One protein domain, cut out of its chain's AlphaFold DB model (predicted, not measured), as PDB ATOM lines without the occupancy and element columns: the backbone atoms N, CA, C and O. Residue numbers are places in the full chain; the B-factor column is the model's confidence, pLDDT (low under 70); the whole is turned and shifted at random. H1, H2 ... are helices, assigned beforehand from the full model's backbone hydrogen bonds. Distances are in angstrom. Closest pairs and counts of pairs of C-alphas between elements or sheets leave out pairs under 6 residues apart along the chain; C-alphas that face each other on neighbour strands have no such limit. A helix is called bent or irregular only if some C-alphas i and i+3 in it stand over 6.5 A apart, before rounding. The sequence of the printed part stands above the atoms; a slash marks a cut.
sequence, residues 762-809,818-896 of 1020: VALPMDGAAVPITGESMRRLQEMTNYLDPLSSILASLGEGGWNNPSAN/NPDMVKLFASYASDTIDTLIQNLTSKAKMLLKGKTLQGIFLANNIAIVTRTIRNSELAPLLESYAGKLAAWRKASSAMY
ATOM      1  N   VAL A 762     182.595 173.549 161.547       88.00
ATOM      2  CA  VAL A 762     181.640 174.280 160.690       88.00
ATOM      3  C   VAL A 762     180.191 173.935 161.049       88.00
ATOM      4  O   VAL A 762     179.326 174.805 161.038       88.00
ATOM      5  N   ALA A 763     179.940 172.678 161.416       89.00
ATOM      6  CA  ALA A 763     178.640 172.162 161.828       89.00
ATOM      7  C   ALA A 763     178.757 171.381 163.145       89.00
ATOM      8  O   ALA A 763     179.837 170.915 163.514       89.00
ATOM      9  N   LEU A 764     177.627 171.227 163.834       91.12
ATOM     10  CA  LEU A 764     177.448 170.351 164.994       91.12
ATOM     11  C   LEU A 764     176.257 169.409 164.734       91.12
ATOM     12  O   LEU A 764     175.407 169.752 163.909       91.12
ATOM     13  N   PRO A 765     176.157 168.257 165.420       91.44
ATOM     14  CA  PRO A 765     175.014 167.358 165.272       91.44
ATOM     15  C   PRO A 765     173.690 168.040 165.661       91.44
ATOM     16  O   PRO A 765     173.560 168.599 166.750       91.44
ATOM     17  N   MET A 766     172.707 168.020 164.753       87.81
ATOM     18  CA  MET A 766     171.407 168.698 164.922       87.81
ATOM     19  C   MET A 766     170.487 168.010 165.946       87.81
ATOM     20  O   MET A 766     169.540 168.623 166.435       87.81
ATOM     21  N   ASP A 767     170.782 166.757 166.279       89.06
ATOM     22  CA  ASP A 767     170.152 165.932 167.315       89.06
ATOM     23  C   ASP A 767     170.742 166.163 168.722       89.06
ATOM     24  O   ASP A 767     170.175 165.702 169.713       89.06
ATOM     25  N   GLY A 768     171.872 166.874 168.821       88.44
ATOM     26  CA  GLY A 768     172.607 167.107 170.063       88.44
ATOM     27  C   GLY A 768     173.667 166.049 170.395       88.44
ATOM     28  O   GLY A 768     174.200 166.082 171.507       88.44
ATOM     29  N   ALA A 769     174.009 165.130 169.485       92.38
ATOM     30  CA  ALA A 769     175.058 164.135 169.720       92.38
ATOM     31  C   ALA A 769     176.439 164.765 170.024       92.38
ATOM     32  O   ALA A 769     176.749 165.894 169.633       92.38
ATOM     33  N   ALA A 770     177.290 164.027 170.744       93.19
ATOM     34  CA  ALA A 770     178.642 164.472 171.085       93.19
ATOM     35  C   ALA A 770     179.595 164.472 169.871       93.19
ATOM     36  O   ALA A 770     179.373 163.763 168.891       93.19
ATOM     37  N   VAL A 771     180.686 165.245 169.947       94.12
ATOM     38  CA  VAL A 771     181.683 165.347 168.862       94.12
ATOM     39  C   VAL A 771     182.935 164.488 169.123       94.12
ATOM     40  O   VAL A 771     183.393 164.432 170.268       94.12
ATOM     41  N   PRO A 772     183.551 163.868 168.089       91.94
ATOM     42  CA  PRO A 772     184.700 162.960 168.254       91.94
ATOM     43  C   PRO A 772     185.896 163.557 169.005       91.94
ATOM     44  O   PRO A 772     186.501 162.875 169.835       91.94
ATOM     45  N   ILE A 773     186.174 164.851 168.799       92.81
ATOM     46  CA  ILE A 773     187.257 165.592 169.465       92.81
ATOM     47  C   ILE A 773     187.213 165.483 170.999       92.81
ATOM     48  O   ILE A 773     188.261 165.432 171.640       92.81
ATOM     49  N   THR A 774     186.022 165.363 171.596       94.50
ATOM     50  CA  THR A 774     185.861 165.156 173.041       94.50
ATOM     51  C   THR A 774     186.458 163.817 173.480       94.50
ATOM     52  O   THR A 774     187.202 163.758 174.458       94.50
ATOM     53  N   GLY A 775     186.197 162.743 172.730       92.88
ATOM     54  CA  GLY A 775     186.789 161.429 172.987       92.88
ATOM     55  C   GLY A 775     188.292 161.388 172.693       92.88
ATOM     56  O   GLY A 775     189.043 160.751 173.427       92.88
ATOM     57  N   GLU A 776     188.749 162.093 171.657       91.88
ATOM     58  CA  GLU A 776     190.168 162.174 171.289       91.88
ATOM     59  C   GLU A 776     191.011 162.920 172.327       91.88
ATOM     60  O   GLU A 776     192.030 162.391 172.774       91.88
ATOM     61  N   SER A 777     190.599 164.124 172.741       92.69
ATOM     62  CA  SER A 777     191.345 164.912 173.730       92.69
ATOM     63  C   SER A 777     191.356 164.233 175.102       92.69
ATOM     64  O   SER A 777     192.384 164.261 175.778       92.69
ATOM     65  N   MET A 778     190.281 163.535 175.485       94.25
ATOM     66  CA  MET A 778     190.286 162.725 176.707       94.25
ATOM     67  C   MET A 778     191.174 161.476 176.584       94.25
ATOM     68  O   MET A 778     191.951 161.211 177.498       94.25
ATOM     69  N   ARG A 779     191.155 160.754 175.453       91.81
ATOM     70  CA  ARG A 779     192.073 159.621 175.200       91.81
ATOM     71  C   ARG A 779     193.542 160.062 175.207       91.81
ATOM     72  O   ARG A 779     194.399 159.342 175.707       91.81
ATOM     73  N   ARG A 780     193.833 161.260 174.692       91.88
ATOM     74  CA  ARG A 780     195.164 161.879 174.747       91.88
ATOM     75  C   ARG A 780     195.597 162.145 176.195       91.88
ATOM     76  O   ARG A 780     196.722 161.803 176.542       91.88
ATOM     77  N   LEU A 781     194.716 162.693 177.040       93.12
ATOM     78  CA  LEU A 781     194.989 162.882 178.474       93.12
ATOM     79  C   LEU A 781     195.175 161.552 179.223       93.12
ATOM     80  O   LEU A 781     196.020 161.486 180.110       93.12
ATOM     81  N   GLN A 782     194.446 160.494 178.848       92.56
ATOM     82  CA  GLN A 782     194.662 159.145 179.386       92.56
ATOM     83  C   GLN A 782     196.047 158.603 179.017       92.56
ATOM     84  O   GLN A 782     196.780 158.179 179.900       92.56
ATOM     85  N   GLU A 783     196.464 158.669 177.748       91.06
ATOM     86  CA  GLU A 783     197.803 158.197 177.354       91.06
ATOM     87  C   GLU A 783     198.916 158.978 178.085       91.06
ATOM     88  O   GLU A 783     199.948 158.408 178.426       91.06
ATOM     89  N   MET A 784     198.698 160.255 178.435       91.69
ATOM     90  CA  MET A 784     199.663 161.025 179.233       91.69
ATOM     91  C   MET A 784     199.901 160.448 180.644       91.69
ATOM     92  O   MET A 784     201.001 160.633 181.171       91.69
ATOM     93  N   THR A 785     198.968 159.695 181.249       91.25
ATOM     94  CA  THR A 785     199.205 159.094 182.581       91.25
ATOM     95  C   THR A 785     200.280 158.001 182.559       91.25
ATOM     96  O   THR A 785     200.900 157.731 183.585       91.25
ATOM     97  N   ASN A 786     200.607 157.440 181.388       91.06
ATOM     98  CA  ASN A 786     201.721 156.497 181.228       91.06
ATOM     99  C   ASN A 786     203.112 157.157 181.398       91.06
ATOM    100  O   ASN A 786     204.124 156.448 181.480       91.06
ATOM    101  N   TYR A 787     203.178 158.496 181.462       91.56
ATOM    102  CA  TYR A 787     204.413 159.295 181.444       91.56
ATOM    103  C   TYR A 787     204.467 160.358 182.564       91.56
ATOM    104  O   TYR A 787     205.135 161.379 182.402       91.56
ATOM    105  N   LEU A 788     203.789 160.147 183.702       89.12
ATOM    106  CA  LEU A 788     203.714 161.138 184.794       89.12
ATOM    107  C   LEU A 788     205.089 161.605 185.315       89.12
ATOM    108  O   LEU A 788     205.271 162.803 185.512       89.12
ATOM    109  N   ASP A 789     206.070 160.710 185.477       85.81
ATOM    110  CA  ASP A 789     207.411 161.052 185.991       85.81
ATOM    111  C   ASP A 789     208.219 162.024 185.099       85.81
ATOM    112  O   ASP A 789     208.779 162.994 185.618       85.81
ATOM    113  N   PRO A 790     208.349 161.820 183.770       88.56
ATOM    114  CA  PRO A 790     208.954 162.832 182.906       88.56
ATOM    115  C   PRO A 790     208.061 164.068 182.737       88.56
ATOM    116  O   PRO A 790     208.587 165.184 182.716       88.56
ATOM    117  N   LEU A 791     206.734 163.905 182.658       89.31
ATOM    118  CA  LEU A 791     205.806 165.030 182.504       89.31
ATOM    119  C   LEU A 791     205.854 165.993 183.690       89.31
ATOM    120  O   LEU A 791     205.877 167.201 183.468       89.31
ATOM    121  N   SER A 792     205.926 165.499 184.926       84.81
ATOM    122  CA  SER A 792     205.998 166.348 186.117       84.81
ATOM    123  C   SER A 792     207.264 167.210 186.131       84.81
ATOM    124  O   SER A 792     207.186 168.402 186.414       84.81
ATOM    125  N   SER A 793     208.415 166.661 185.721       85.06
ATOM    126  CA  SER A 793     209.658 167.426 185.549       85.06
ATOM    127  C   SER A 793     209.522 168.510 184.471       85.06
ATOM    128  O   SER A 793     209.995 169.638 184.648       85.06
ATOM    129  N   ILE A 794     208.879 168.188 183.345       88.38
ATOM    130  CA  ILE A 794     208.660 169.128 182.237       88.38
ATOM    131  C   ILE A 794     207.711 170.255 182.685       88.38
ATOM    132  O   ILE A 794     208.074 171.427 182.559       88.38
ATOM    133  N   LEU A 795     206.571 169.916 183.294       87.69
ATOM    134  CA  LEU A 795     205.577 170.850 183.840       87.69
ATOM    135  C   LEU A 795     206.156 171.734 184.955       87.69
ATOM    136  O   LEU A 795     205.971 172.948 184.922       87.69
ATOM    137  N   ALA A 796     206.933 171.178 185.891       83.69
ATOM    138  CA  ALA A 796     207.604 171.956 186.936       83.69
ATOM    139  C   ALA A 796     208.568 173.005 186.350       83.69
ATOM    140  O   ALA A 796     208.680 174.106 186.880       83.69
ATOM    141  N   SER A 797     209.208 172.703 185.213       81.50
ATOM    142  CA  SER A 797     210.066 173.653 184.486       81.50
ATOM    143  C   SER A 797     209.332 174.617 183.538       81.50
ATOM    144  O   SER A 797     209.986 175.442 182.903       81.50
ATOM    145  N   LEU A 798     208.005 174.508 183.424       80.56
ATOM    146  CA  LEU A 798     207.121 175.517 182.820       80.56
ATOM    147  C   LEU A 798     206.451 176.397 183.890       80.56
ATOM    148  O   LEU A 798     206.096 177.540 183.612       80.56
ATOM    149  N   GLY A 799     206.289 175.869 185.107       74.25
ATOM    150  CA  GLY A 799     205.496 176.483 186.166       74.25
ATOM    151  C   GLY A 799     203.990 176.342 185.925       74.25
ATOM    152  O   GLY A 799     203.529 176.072 184.815       74.25
ATOM    153  N   GLU A 800     203.200 176.527 186.983       73.12
ATOM    154  CA  GLU A 800     201.743 176.418 186.887       73.12
ATOM    155  C   GLU A 800     201.152 177.480 185.941       73.12
ATOM    156  O   GLU A 800     201.462 178.674 186.030       73.12
ATOM    157  N   GLY A 801     200.326 177.023 184.995       69.69
ATOM    158  CA  GLY A 801     199.726 177.844 183.941       69.69
ATOM    159  C   GLY A 801     200.682 178.262 182.814       69.69
ATOM    160  O   GLY A 801     200.226 178.872 181.845       69.69
ATOM    161  N   GLY A 802     201.979 177.925 182.882       76.38
ATOM    162  CA  GLY A 802     202.970 178.293 181.856       76.38
ATOM    163  C   GLY A 802     202.650 177.728 180.465       76.38
ATOM    164  O   GLY A 802     202.940 178.352 179.447       76.38
ATOM    165  N   TRP A 803     201.945 176.596 180.415       83.69
ATOM    166  CA  TRP A 803     201.437 175.981 179.186       83.69
ATOM    167  C   TRP A 803     200.413 176.844 178.426       83.69
ATOM    168  O   TRP A 803     200.322 176.715 177.205       83.69
ATOM    169  N   ASN A 804     199.677 177.744 179.092       75.44
ATOM    170  CA  ASN A 804     198.674 178.601 178.439       75.44
ATOM    171  C   ASN A 804     199.265 179.861 177.792       75.44
ATOM    172  O   ASN A 804     198.630 180.446 176.916       75.44
ATOM    173  N   ASN A 805     200.453 180.300 178.217       68.62
ATOM    174  CA  ASN A 805     201.129 181.467 177.656       68.62
ATOM    175  C   ASN A 805     202.648 181.219 177.588       68.62
ATOM    176  O   ASN A 805     203.367 181.623 178.505       68.62
ATOM    177  N   PRO A 806     203.156 180.603 176.503       56.25
ATOM    178  CA  PRO A 806     204.582 180.304 176.353       56.25
ATOM    179  C   PRO A 806     205.475 181.554 176.238       56.25
ATOM    180  O   PRO A 806     206.694 181.430 176.290       56.25
ATOM    181  N   SER A 807     204.895 182.754 176.114       53.94
ATOM    182  CA  SER A 807     205.620 184.034 176.127       53.94
ATOM    183  C   SER A 807     205.775 184.631 177.535       53.94
ATOM    184  O   SER A 807     206.443 185.654 177.706       53.94
ATOM    185  N   ALA A 808     205.150 184.039 178.560       50.44
ATOM    186  CA  ALA A 808     205.192 184.537 179.933       50.44
ATOM    187  C   ALA A 808     206.472 184.092 180.664       50.44
ATOM    188  O   ALA A 808     206.430 183.208 181.519       50.44
ATOM    189  N   ASN A 809     207.597 184.752 180.366       44.69
ATOM    190  CA  ASN A 809     208.877 184.587 181.072       44.69
ATOM    191  C   ASN A 809     208.782 184.999 182.559       44.69
ATOM    192  O   ASN A 809     209.247 186.065 182.965       44.69
ATOM    193  N   ASN A 818     210.432 169.711 195.299       44.94
ATOM    194  CA  ASN A 818     209.359 168.929 194.669       44.94
ATOM    195  C   ASN A 818     207.966 169.576 194.866       44.94
ATOM    196  O   ASN A 818     207.424 169.475 195.970       44.94
ATOM    197  N   PRO A 819     207.357 170.200 193.838       48.84
ATOM    198  CA  PRO A 819     205.987 170.690 193.902       48.84
ATOM    199  C   PRO A 819     205.065 169.553 193.453       48.84
ATOM    200  O   PRO A 819     205.174 169.123 192.305       48.84
ATOM    201  N   ASP A 820     204.195 169.069 194.349       66.69
ATOM    202  CA  ASP A 820     203.340 167.878 194.186       66.69
ATOM    203  C   ASP A 820     203.068 167.498 192.720       66.69
ATOM    204  O   ASP A 820     202.197 168.072 192.061       66.69
ATOM    205  N   MET A 821     203.818 166.514 192.214       67.62
ATOM    206  CA  MET A 821     203.867 166.162 190.785       67.62
ATOM    207  C   MET A 821     202.477 165.914 190.174       67.62
ATOM    208  O   MET A 821     202.214 166.284 189.030       67.62
ATOM    209  N   VAL A 822     201.573 165.345 190.980       76.06
ATOM    210  CA  VAL A 822     200.157 165.123 190.664       76.06
ATOM    211  C   VAL A 822     199.397 166.435 190.438       76.06
ATOM    212  O   VAL A 822     198.643 166.526 189.474       76.06
ATOM    213  N   LYS A 823     199.601 167.467 191.269       83.50
ATOM    214  CA  LYS A 823     198.864 168.743 191.181       83.50
ATOM    215  C   LYS A 823     199.190 169.505 189.898       83.50
ATOM    216  O   LYS A 823     198.280 170.038 189.273       83.50
ATOM    217  N   LEU A 824     200.453 169.509 189.465       85.19
ATOM    218  CA  LEU A 824     200.848 170.151 188.203       85.19
ATOM    219  C   LEU A 824     200.200 169.474 186.985       85.19
ATOM    220  O   LEU A 824     199.711 170.163 186.090       85.19
ATOM    221  N   PHE A 825     200.137 168.137 186.967       90.06
ATOM    222  CA  PHE A 825     199.425 167.403 185.915       90.06
ATOM    223  C   PHE A 825     197.904 167.613 185.991       90.06
ATOM    224  O   PHE A 825     197.272 167.853 184.964       90.06
ATOM    225  N   ALA A 826     197.323 167.599 187.194       89.44
ATOM    226  CA  ALA A 826     195.904 167.870 187.421       89.44
ATOM    227  C   ALA A 826     195.493 169.269 186.932       89.44
ATOM    228  O   ALA A 826     194.444 169.417 186.307       89.44
ATOM    229  N   SER A 827     196.338 170.278 187.166       89.31
ATOM    230  CA  SER A 827     196.155 171.660 186.707       89.31
ATOM    231  C   SER A 827     196.175 171.742 185.169       89.31
ATOM    232  O   SER A 827     195.217 172.219 184.559       89.31
ATOM    233  N   TYR A 828     197.175 171.133 184.515       92.00
ATOM    234  CA  TYR A 828     197.253 171.034 183.046       92.00
ATOM    235  C   TYR A 828     196.056 170.292 182.415       92.00
ATOM    236  O   TYR A 828     195.486 170.732 181.410       92.00
ATOM    237  N   ALA A 829     195.648 169.162 182.999       93.00
ATOM    238  CA  ALA A 829     194.508 168.384 182.523       93.00
ATOM    239  C   ALA A 829     193.180 169.137 182.728       93.00
ATOM    240  O   ALA A 829     192.342 169.144 181.825       93.00
ATOM    241  N   SER A 830     193.021 169.846 183.853       92.38
ATOM    242  CA  SER A 830     191.872 170.726 184.120       92.38
ATOM    243  C   SER A 830     191.751 171.833 183.071       92.38
ATOM    244  O   SER A 830     190.687 171.987 182.476       92.38
ATOM    245  N   ASP A 831     192.845 172.540 182.768       92.25
ATOM    246  CA  ASP A 831     192.878 173.588 181.735       92.25
ATOM    247  C   ASP A 831     192.586 173.049 180.326       92.25
ATOM    248  O   ASP A 831     191.953 173.728 179.508       92.25
ATOM    249  N   THR A 832     193.013 171.817 180.038       93.31
ATOM    250  CA  THR A 832     192.717 171.135 178.768       93.31
ATOM    251  C   THR A 832     191.218 170.835 178.647       93.31
ATOM    252  O   THR A 832     190.611 171.126 177.612       93.31
ATOM    253  N   ILE A 833     190.599 170.309 179.711       95.06
ATOM    254  CA  ILE A 833     189.160 170.004 179.769       95.06
ATOM    255  C   ILE A 833     188.326 171.293 179.739       95.06
ATOM    256  O   ILE A 833     187.356 171.381 178.986       95.06
ATOM    257  N   ASP A 834     188.719 172.323 180.488       94.00
ATOM    258  CA  ASP A 834     188.052 173.626 180.470       94.00
ATOM    259  C   ASP A 834     188.167 174.307 179.100       94.00
ATOM    260  O   ASP A 834     187.172 174.838 178.606       94.00
ATOM    261  N   THR A 835     189.332 174.251 178.443       94.00
ATOM    262  CA  THR A 835     189.505 174.773 177.075       94.00
ATOM    263  C   THR A 835     188.556 174.073 176.101       94.00
ATOM    264  O   THR A 835     187.900 174.746 175.302       94.00
ATOM    265  N   LEU A 836     188.432 172.745 176.186       95.44
ATOM    266  CA  LEU A 836     187.493 171.961 175.382       95.44
ATOM    267  C   LEU A 836     186.033 172.374 175.656       95.44
ATOM    268  O   LEU A 836     185.335 172.807 174.737       95.44
ATOM    269  N   ILE A 837     185.579 172.313 176.914       95.19
ATOM    270  CA  ILE A 837     184.181 172.599 177.290       95.19
ATOM    271  C   ILE A 837     183.792 174.051 176.967       95.19
ATOM    272  O   ILE A 837     182.689 174.292 176.469       95.19
ATOM    273  N   GLN A 838     184.681 175.027 177.176       94.88
ATOM    274  CA  GLN A 838     184.408 176.435 176.861       94.88
ATOM    275  C   GLN A 838     184.275 176.681 175.352       94.88
ATOM    276  O   GLN A 838     183.336 177.360 174.925       94.88
ATOM    277  N   ASN A 839     185.155 176.102 174.525       95.00
ATOM    278  CA  ASN A 839     185.060 176.263 173.069       95.00
ATOM    279  C   ASN A 839     183.837 175.525 172.497       95.00
ATOM    280  O   ASN A 839     183.140 176.087 171.649       95.00
ATOM    281  N   LEU A 840     183.497 174.342 173.023       94.94
ATOM    282  CA  LEU A 840     182.245 173.646 172.698       94.94
ATOM    283  C   LEU A 840     181.012 174.461 173.120       94.94
ATOM    284  O   LEU A 840     180.055 174.554 172.355       94.94
ATOM    285  N   THR A 841     181.044 175.115 174.285       93.94
ATOM    286  CA  THR A 841     179.966 176.006 174.761       93.94
ATOM    287  C   THR A 841     179.783 177.219 173.851       93.94
ATOM    288  O   THR A 841     178.649 177.618 173.579       93.94
ATOM    289  N   SER A 842     180.878 177.794 173.347       94.00
ATOM    290  CA  SER A 842     180.827 178.879 172.360       94.00
ATOM    291  C   SER A 842     180.222 178.395 171.034       94.00
ATOM    292  O   SER A 842     179.234 178.956 170.556       94.00
ATOM    293  N   LYS A 843     180.724 177.279 170.488       93.38
ATOM    294  CA  LYS A 843     180.226 176.692 169.233       93.38
ATOM    295  C   LYS A 843     178.765 176.256 169.301       93.38
ATOM    296  O   LYS A 843     178.027 176.517 168.356       93.38
ATOM    297  N   ALA A 844     178.323 175.678 170.417       93.31
ATOM    298  CA  ALA A 844     176.919 175.344 170.643       93.31
ATOM    299  C   ALA A 844     176.027 176.592 170.532       93.31
ATOM    300  O   ALA A 844     175.036 176.573 169.808       93.31
ATOM    301  N   LYS A 845     176.415 177.701 171.180       92.25
ATOM    302  CA  LYS A 845     175.679 178.976 171.119       92.25
ATOM    303  C   LYS A 845     175.655 179.603 169.722       92.25
ATOM    304  O   LYS A 845     174.674 180.259 169.389       92.25
ATOM    305  N   MET A 846     176.708 179.408 168.925       91.50
ATOM    306  CA  MET A 846     176.801 179.930 167.554       91.50
ATOM    307  C   MET A 846     176.027 179.097 166.522       91.50
ATOM    308  O   MET A 846     175.465 179.668 165.593       91.50
ATOM    309  N   LEU A 847     176.037 177.762 166.644       91.31
ATOM    310  CA  LEU A 847     175.610 176.850 165.570       91.31
ATOM    311  C   LEU A 847     174.300 176.098 165.858       91.31
ATOM    312  O   LEU A 847     173.610 175.714 164.916       91.31
ATOM    313  N   LEU A 848     173.932 175.882 167.127       90.81
ATOM    314  CA  LEU A 848     172.708 175.161 167.499       90.81
ATOM    315  C   LEU A 848     171.591 176.142 167.869       90.81
ATOM    316  O   LEU A 848     171.758 177.005 168.732       90.81
ATOM    317  N   LYS A 849     170.420 175.992 167.243       87.69
ATOM    318  CA  LYS A 849     169.250 176.841 167.510       87.69
ATOM    319  C   LYS A 849     168.510 176.363 168.766       87.69
ATOM    320  O   LYS A 849     168.036 175.234 168.821       87.69
ATOM    321  N   GLY A 850     168.365 177.257 169.746       87.88
ATOM    322  CA  GLY A 850     167.603 177.027 170.981       87.88
ATOM    323  C   GLY A 850     168.428 176.448 172.140       87.88
ATOM    324  O   GLY A 850     169.214 175.517 171.975       87.88
ATOM    325  N   LYS A 851     168.213 176.990 173.348       90.38
ATOM    326  CA  LYS A 851     168.960 176.624 174.568       90.38
ATOM    327  C   LYS A 851     168.843 175.143 174.940       90.38
ATOM    328  O   LYS A 851     169.809 174.567 175.424       90.38
ATOM    329  N   THR A 852     167.693 174.524 174.672       90.81
ATOM    330  CA  THR A 852     167.411 173.114 174.978       90.81
ATOM    331  C   THR A 852     168.386 172.170 174.275       90.81
ATOM    332  O   THR A 852     169.013 171.335 174.924       90.81
ATOM    333  N   LEU A 853     168.577 172.362 172.965       91.88
ATOM    334  CA  LEU A 853     169.500 171.582 172.136       91.88
ATOM    335  C   LEU A 853     170.967 171.860 172.510       91.88
ATOM    336  O   LEU A 853     171.767 170.934 172.621       91.88
ATOM    337  N   GLN A 854     171.303 173.124 172.793       94.12
ATOM    338  CA  GLN A 854     172.622 173.513 173.311       94.12
ATOM    339  C   GLN A 854     172.939 172.826 174.655       94.12
ATOM    340  O   GLN A 854     174.057 172.356 174.854       94.12
ATOM    341  N   GLY A 855     171.960 172.739 175.562       93.19
ATOM    342  CA  GLY A 855     172.093 172.069 176.857       93.19
ATOM    343  C   GLY A 855     172.373 170.572 176.720       93.19
ATOM    344  O   GLY A 855     173.300 170.072 177.351       93.19
ATOM    345  N   ILE A 856     171.639 169.873 175.847       93.69
ATOM    346  CA  ILE A 856     171.840 168.436 175.578       93.69
ATOM    347  C   ILE A 856     173.212 168.173 174.956       93.69
ATOM    348  O   ILE A 856     173.946 167.315 175.442       93.69
ATOM    349  N   PHE A 857     173.591 168.952 173.939       95.62
ATOM    350  CA  PHE A 857     174.902 168.839 173.300       95.62
ATOM    351  C   PHE A 857     176.046 168.949 174.315       95.62
ATOM    352  O   PHE A 857     176.968 168.130 174.324       95.62
ATOM    353  N   LEU A 858     175.978 169.930 175.218       95.69
ATOM    354  CA  LEU A 858     176.988 170.091 176.260       95.69
ATOM    355  C   LEU A 858     176.918 168.961 177.294       95.69
ATOM    356  O   LEU A 858     177.963 168.412 177.635       95.69
ATOM    357  N   ALA A 859     175.723 168.546 177.722       94.81
ATOM    358  CA  ALA A 859     175.550 167.442 178.665       94.81
ATOM    359  C   ALA A 859     176.129 166.115 178.137       94.81
ATOM    360  O   ALA A 859     176.816 165.422 178.885       94.81
ATOM    361  N   ASN A 860     175.937 165.793 176.852       95.75
ATOM    362  CA  ASN A 860     176.508 164.602 176.213       95.75
ATOM    363  C   ASN A 860     178.046 164.634 176.204       95.75
ATOM    364  O   ASN A 860     178.691 163.676 176.631       95.75
ATOM    365  N   ASN A 861     178.655 165.751 175.787       95.56
ATOM    366  CA  ASN A 861     180.117 165.884 175.798       95.56
ATOM    367  C   ASN A 861     180.683 165.846 177.238       95.56
ATOM    368  O   ASN A 861     181.691 165.185 177.484       95.56
ATOM    369  N   ILE A 862     180.007 166.475 178.208       95.62
ATOM    370  CA  ILE A 862     180.373 166.437 179.636       95.62
ATOM    371  C   ILE A 862     180.228 165.020 180.218       95.62
ATOM    372  O   ILE A 862     181.059 164.609 181.029       95.62
ATOM    373  N   ALA A 863     179.221 164.246 179.802       94.31
ATOM    374  CA  ALA A 863     179.057 162.852 180.211       94.31
ATOM    375  C   ALA A 863     180.203 161.972 179.692       94.31
ATOM    376  O   ALA A 863     180.766 161.209 180.474       94.31
ATOM    377  N   ILE A 864     180.633 162.146 178.434       94.88
ATOM    378  CA  ILE A 864     181.830 161.469 177.905       94.88
ATOM    379  C   ILE A 864     183.065 161.825 178.742       94.88
ATOM    380  O   ILE A 864     183.736 160.915 179.217       94.88
ATOM    381  N   VAL A 865     183.329 163.113 179.001       95.25
ATOM    382  CA  VAL A 865     184.446 163.544 179.870       95.25
ATOM    383  C   VAL A 865     184.367 162.877 181.250       95.25
ATOM    384  O   VAL A 865     185.350 162.298 181.710       95.25
ATOM    385  N   THR A 866     183.191 162.888 181.885       93.50
ATOM    386  CA  THR A 866     182.962 162.288 183.213       93.50
ATOM    387  C   THR A 866     183.242 160.782 183.209       93.50
ATOM    388  O   THR A 866     183.970 160.283 184.070       93.50
ATOM    389  N   ARG A 867     182.712 160.060 182.215       93.88
ATOM    390  CA  ARG A 867     182.900 158.617 182.022       93.88
ATOM    391  C   ARG A 867     184.364 158.264 181.759       93.88
ATOM    392  O   ARG A 867     184.876 157.313 182.344       93.88
ATOM    393  N   THR A 868     185.059 159.040 180.929       93.00
ATOM    394  CA  THR A 868     186.468 158.794 180.597       93.00
ATOM    395  C   THR A 868     187.404 159.090 181.773       93.00
ATOM    396  O   THR A 868     188.343 158.325 181.986       93.00
ATOM    397  N   ILE A 869     187.124 160.113 182.594       93.56
ATOM    398  CA  ILE A 869     187.849 160.339 183.861       93.56
ATOM    399  C   ILE A 869     187.624 159.159 184.812       93.56
ATOM    400  O   ILE A 869     188.592 158.547 185.251       93.56
ATOM    401  N   ARG A 870     186.358 158.804 185.084       91.12
ATOM    402  CA  ARG A 870     185.989 157.749 186.047       91.12
ATOM    403  C   ARG A 870     186.572 156.375 185.703       91.12
ATOM    404  O   ARG A 870     186.892 155.615 186.609       91.12
ATOM    405  N   ASN A 871     186.705 156.065 184.416       90.75
ATOM    406  CA  ASN A 871     187.146 154.757 183.932       90.75
ATOM    407  C   ASN A 871     188.668 154.691 183.663       90.75
ATOM    408  O   ASN A 871     189.095 153.920 182.804       90.75
ATOM    409  N   SER A 872     189.489 155.521 184.319       91.31
ATOM    410  CA  SER A 872     190.954 155.493 184.170       91.31
ATOM    411  C   SER A 872     191.705 156.137 185.340       91.31
ATOM    412  O   SER A 872     191.103 156.782 186.198       91.31
ATOM    413  N   GLU A 873     193.037 156.040 185.316       87.69
ATOM    414  CA  GLU A 873     193.973 156.674 186.265       87.69
ATOM    415  C   GLU A 873     193.811 158.204 186.395       87.69
ATOM    416  O   GLU A 873     194.347 158.811 187.317       87.69
ATOM    417  N   LEU A 874     193.040 158.851 185.513       89.44
ATOM    418  CA  LEU A 874     192.643 160.251 185.664       89.44
ATOM    419  C   LEU A 874     191.742 160.497 186.889       89.44
ATOM    420  O   LEU A 874     191.731 161.619 187.393       89.44
ATOM    421  N   ALA A 875     191.004 159.496 187.381       89.31
ATOM    422  CA  ALA A 875     190.082 159.647 188.511       89.31
ATOM    423  C   ALA A 875     190.750 160.176 189.805       89.31
ATOM    424  O   ALA A 875     190.327 161.236 190.273       89.31
ATOM    425  N   PRO A 876     191.803 159.540 190.370       88.69
ATOM    426  CA  PRO A 876     192.504 160.072 191.547       88.69
ATOM    427  C   PRO A 876     193.288 161.363 191.258       88.69
ATOM    428  O   PRO A 876     193.563 162.134 192.172       88.69
ATOM    429  N   LEU A 877     193.647 161.625 189.996       86.69
ATOM    430  CA  LEU A 877     194.392 162.828 189.606       86.69
ATOM    431  C   LEU A 877     193.486 164.068 189.477       86.69
ATOM    432  O   LEU A 877     193.975 165.185 189.612       86.69
ATOM    433  N   LEU A 878     192.183 163.892 189.223       88.31
ATOM    434  CA  LEU A 878     191.224 164.974 188.947       88.31
ATOM    435  C   LEU A 878     190.092 165.101 189.983       88.31
ATOM    436  O   LEU A 878     189.092 165.769 189.718       88.31
ATOM    437  N   GLU A 879     190.245 164.530 191.180       86.75
ATOM    438  CA  GLU A 879     189.254 164.647 192.265       86.75
ATOM    439  C   GLU A 879     188.908 166.116 192.587       86.75
ATOM    440  O   GLU A 879     187.737 166.480 192.697       86.75
ATOM    441  N   SER A 880     189.909 167.004 192.619       85.31
ATOM    442  CA  SER A 880     189.717 168.450 192.823       85.31
ATOM    443  C   SER A 880     188.926 169.138 191.699       85.31
ATOM    444  O   SER A 880     188.251 170.141 191.943       85.31
ATOM    445  N   TYR A 881     188.954 168.597 190.476       88.88
ATOM    446  CA  TYR A 881     188.194 169.111 189.334       88.88
ATOM    447  C   TYR A 881     186.721 168.662 189.356       88.88
ATOM    448  O   TYR A 881     185.873 169.305 188.731       88.88
ATOM    449  N   ALA A 882     186.372 167.611 190.113       88.69
ATOM    450  CA  ALA A 882     185.022 167.038 190.132       88.69
ATOM    451  C   ALA A 882     183.925 168.068 190.473       88.69
ATOM    452  O   ALA A 882     182.858 168.060 189.856       88.69
ATOM    453  N   GLY A 883     184.199 169.014 191.380       90.44
ATOM    454  CA  GLY A 883     183.271 170.107 191.702       90.44
ATOM    455  C   GLY A 883     183.025 171.075 190.532       90.44
ATOM    456  O   GLY A 883     181.899 171.537 190.333       90.44
ATOM    457  N   LYS A 884     184.047 171.338 189.709       91.50
ATOM    458  CA  LYS A 884     183.946 172.192 188.512       91.50
ATOM    459  C   LYS A 884     183.247 171.462 187.364       91.50
ATOM    460  O   LYS A 884     182.380 172.040 186.711       91.50
ATOM    461  N   LEU A 885     183.525 170.170 187.190       92.25
ATOM    462  CA  LEU A 885     182.806 169.294 186.260       92.25
ATOM    463  C   LEU A 885     181.312 169.174 186.625       92.25
ATOM    464  O   LEU A 885     180.451 169.252 185.748       92.25
ATOM    465  N   ALA A 886     180.985 169.078 187.917       92.12
ATOM    466  CA  ALA A 886     179.606 169.110 188.406       92.12
ATOM    467  C   ALA A 886     178.924 170.470 188.157       92.12
ATOM    468  O   ALA A 886     177.744 170.505 187.802       92.12
ATOM    469  N   ALA A 887     179.651 171.587 188.275       94.06
ATOM    470  CA  ALA A 887     179.139 172.910 187.915       94.06
ATOM    471  C   ALA A 887     178.842 173.025 186.407       94.06
ATOM    472  O   ALA A 887     177.762 173.495 186.041       94.06
ATOM    473  N   TRP A 888     179.732 172.522 185.540       93.75
ATOM    474  CA  TRP A 888     179.485 172.416 184.096       93.75
ATOM    475  C   TRP A 888     178.239 171.565 183.794       93.75
ATOM    476  O   TRP A 888     177.350 172.023 183.073       93.75
ATOM    477  N   ARG A 889     178.115 170.379 184.410       93.25
ATOM    478  CA  ARG A 889     176.955 169.476 184.256       93.25
ATOM    479  C   ARG A 889     175.642 170.127 184.712       93.25
ATOM    480  O   ARG A 889     174.628 170.021 184.025       93.25
ATOM    481  N   LYS A 890     175.661 170.866 185.829       93.62
ATOM    482  CA  LYS A 890     174.505 171.632 186.327       93.62
ATOM    483  C   LYS A 890     174.122 172.780 185.387       93.62
ATOM    484  O   LYS A 890     172.933 173.035 185.202       93.62
ATOM    485  N   ALA A 891     175.096 173.454 184.775       93.56
ATOM    486  CA  ALA A 891     174.846 174.523 183.809       93.56
ATOM    487  C   ALA A 891     174.202 173.992 182.512       93.56
ATOM    488  O   ALA A 891     173.217 174.569 182.049       93.56
ATOM    489  N   SER A 892     174.687 172.868 181.967       92.81
ATOM    490  CA  SER A 892     174.072 172.230 180.792       92.81
ATOM    491  C   SER A 892     172.653 171.724 181.077       92.81
ATOM    492  O   SER A 892     171.750 171.975 180.278       92.81
ATOM    493  N   SER A 893     172.419 171.111 182.248       93.38
ATOM    494  CA  SER A 893     171.069 170.733 182.694       93.38
ATOM    495  C   SER A 893     170.143 171.946 182.801       93.38
ATOM    496  O   SER A 893     169.025 171.913 182.295       93.38
ATOM    497  N   ALA A 894     170.602 173.057 183.386       93.69
ATOM    498  CA  ALA A 894     169.792 174.269 183.513       93.69
ATOM    499  C   ALA A 894     169.375 174.862 182.150       93.69
ATOM    500  O   ALA A 894     168.247 175.338 182.024       93.69
ATOM    501  N   MET A 895     170.236 174.788 181.125       92.81
ATOM    502  CA  MET A 895     169.898 175.207 179.754       92.81
ATOM    503  C   MET A 895     168.835 174.311 179.096       92.81
ATOM    504  O   MET A 895     168.027 174.806 178.309       92.81
ATOM    505  N   TYR A 896     168.801 173.018 179.436       93.31
ATOM    506  CA  TYR A 896     167.730 172.110 179.022       93.31
ATOM    507  C   TYR A 896     166.414 172.397 179.766       93.31
ATOM    508  O   TYR A 896     165.365 172.582 179.142       93.31
TER     509      TYR A 896
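AT A GLANCE: This is residues 762 to 809 and 818 to 896 of the 1020 residues of a protein of Didymella rabiei (UniProt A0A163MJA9). Four helical rods, H1a, H2, H3 and H5, form an up-and-down bundle, each running against the one before it, with H2 and H3 in the middle, H1a on one side and H5 on the other. At one end H1 turns into a short arm, H1b, which packs on residues 821 to 825 of H2. You will find 127 printed residues with five named helices, H1 to H5, and no named strand: all helix. The whole is compact, with a radius of gyration of the C-alphas of 15.7 A and spans of 48 by 33 by 23 A.

HOW THE PARTS SIT: Begin with the longest helix, H2, residues 821 to 847, which forms a hairpin with H3, residues 851 to 870; their closest C-alphas, of Ala 844 and Gln 854, are 5.4 A apart. H5, residues 879 to 896, touches H3 at a shallow tilt of 22 degrees, opposite ways, closest at the C-alphas of Thr 852 and Tyr 896, 4.2 A. H1, residues 772 to 796, was assigned as one helix by its hydrogen bonds but is bent, C-alphas 786 and 789 being 8.7 A apart. Its arm H1a, residues 772 to 786, touches H3 with residues 774 to 779 alone, closest at the C-alphas of Thr 774 and Asn 861, 6.4 A, and is apart from H5. Its arm H1b, residues 789 to 796, touches H2, closest at the C-alphas of Ser 792 and Met 821, 5.1 A. H4, residues 874 to 877, touches H2, closest at the C-alphas of Ala 826 and Leu 877, 5.7 A. H5 is only just irregular: C-alphas 880 and 883 are 6.7 A apart. Each O i to N i+4 pair is within hydrogen-bond range in H2 and H3, against 9 of 11 in H1a, 3 of 4 in H1b and 12 of 14 in H5; H4 is too short for such a pair.

IN THESE COORDINATES: Find C-alpha 821 at (203.867, 166.162, 190.785); from there H2 runs 39.4 A. H3 spans 27.9 A, H5 26.4 A, ending at C-alpha 896, (167.730, 172.110, 179.022), and H1a 22.4 A.

THE WHOLE: Residues 810 to 817 are not printed, and C-alphas 809 and 818 are 20.7 A apart across this cut. Confidence is under 70 at residues 801, 805 to 809 and 818 to 821.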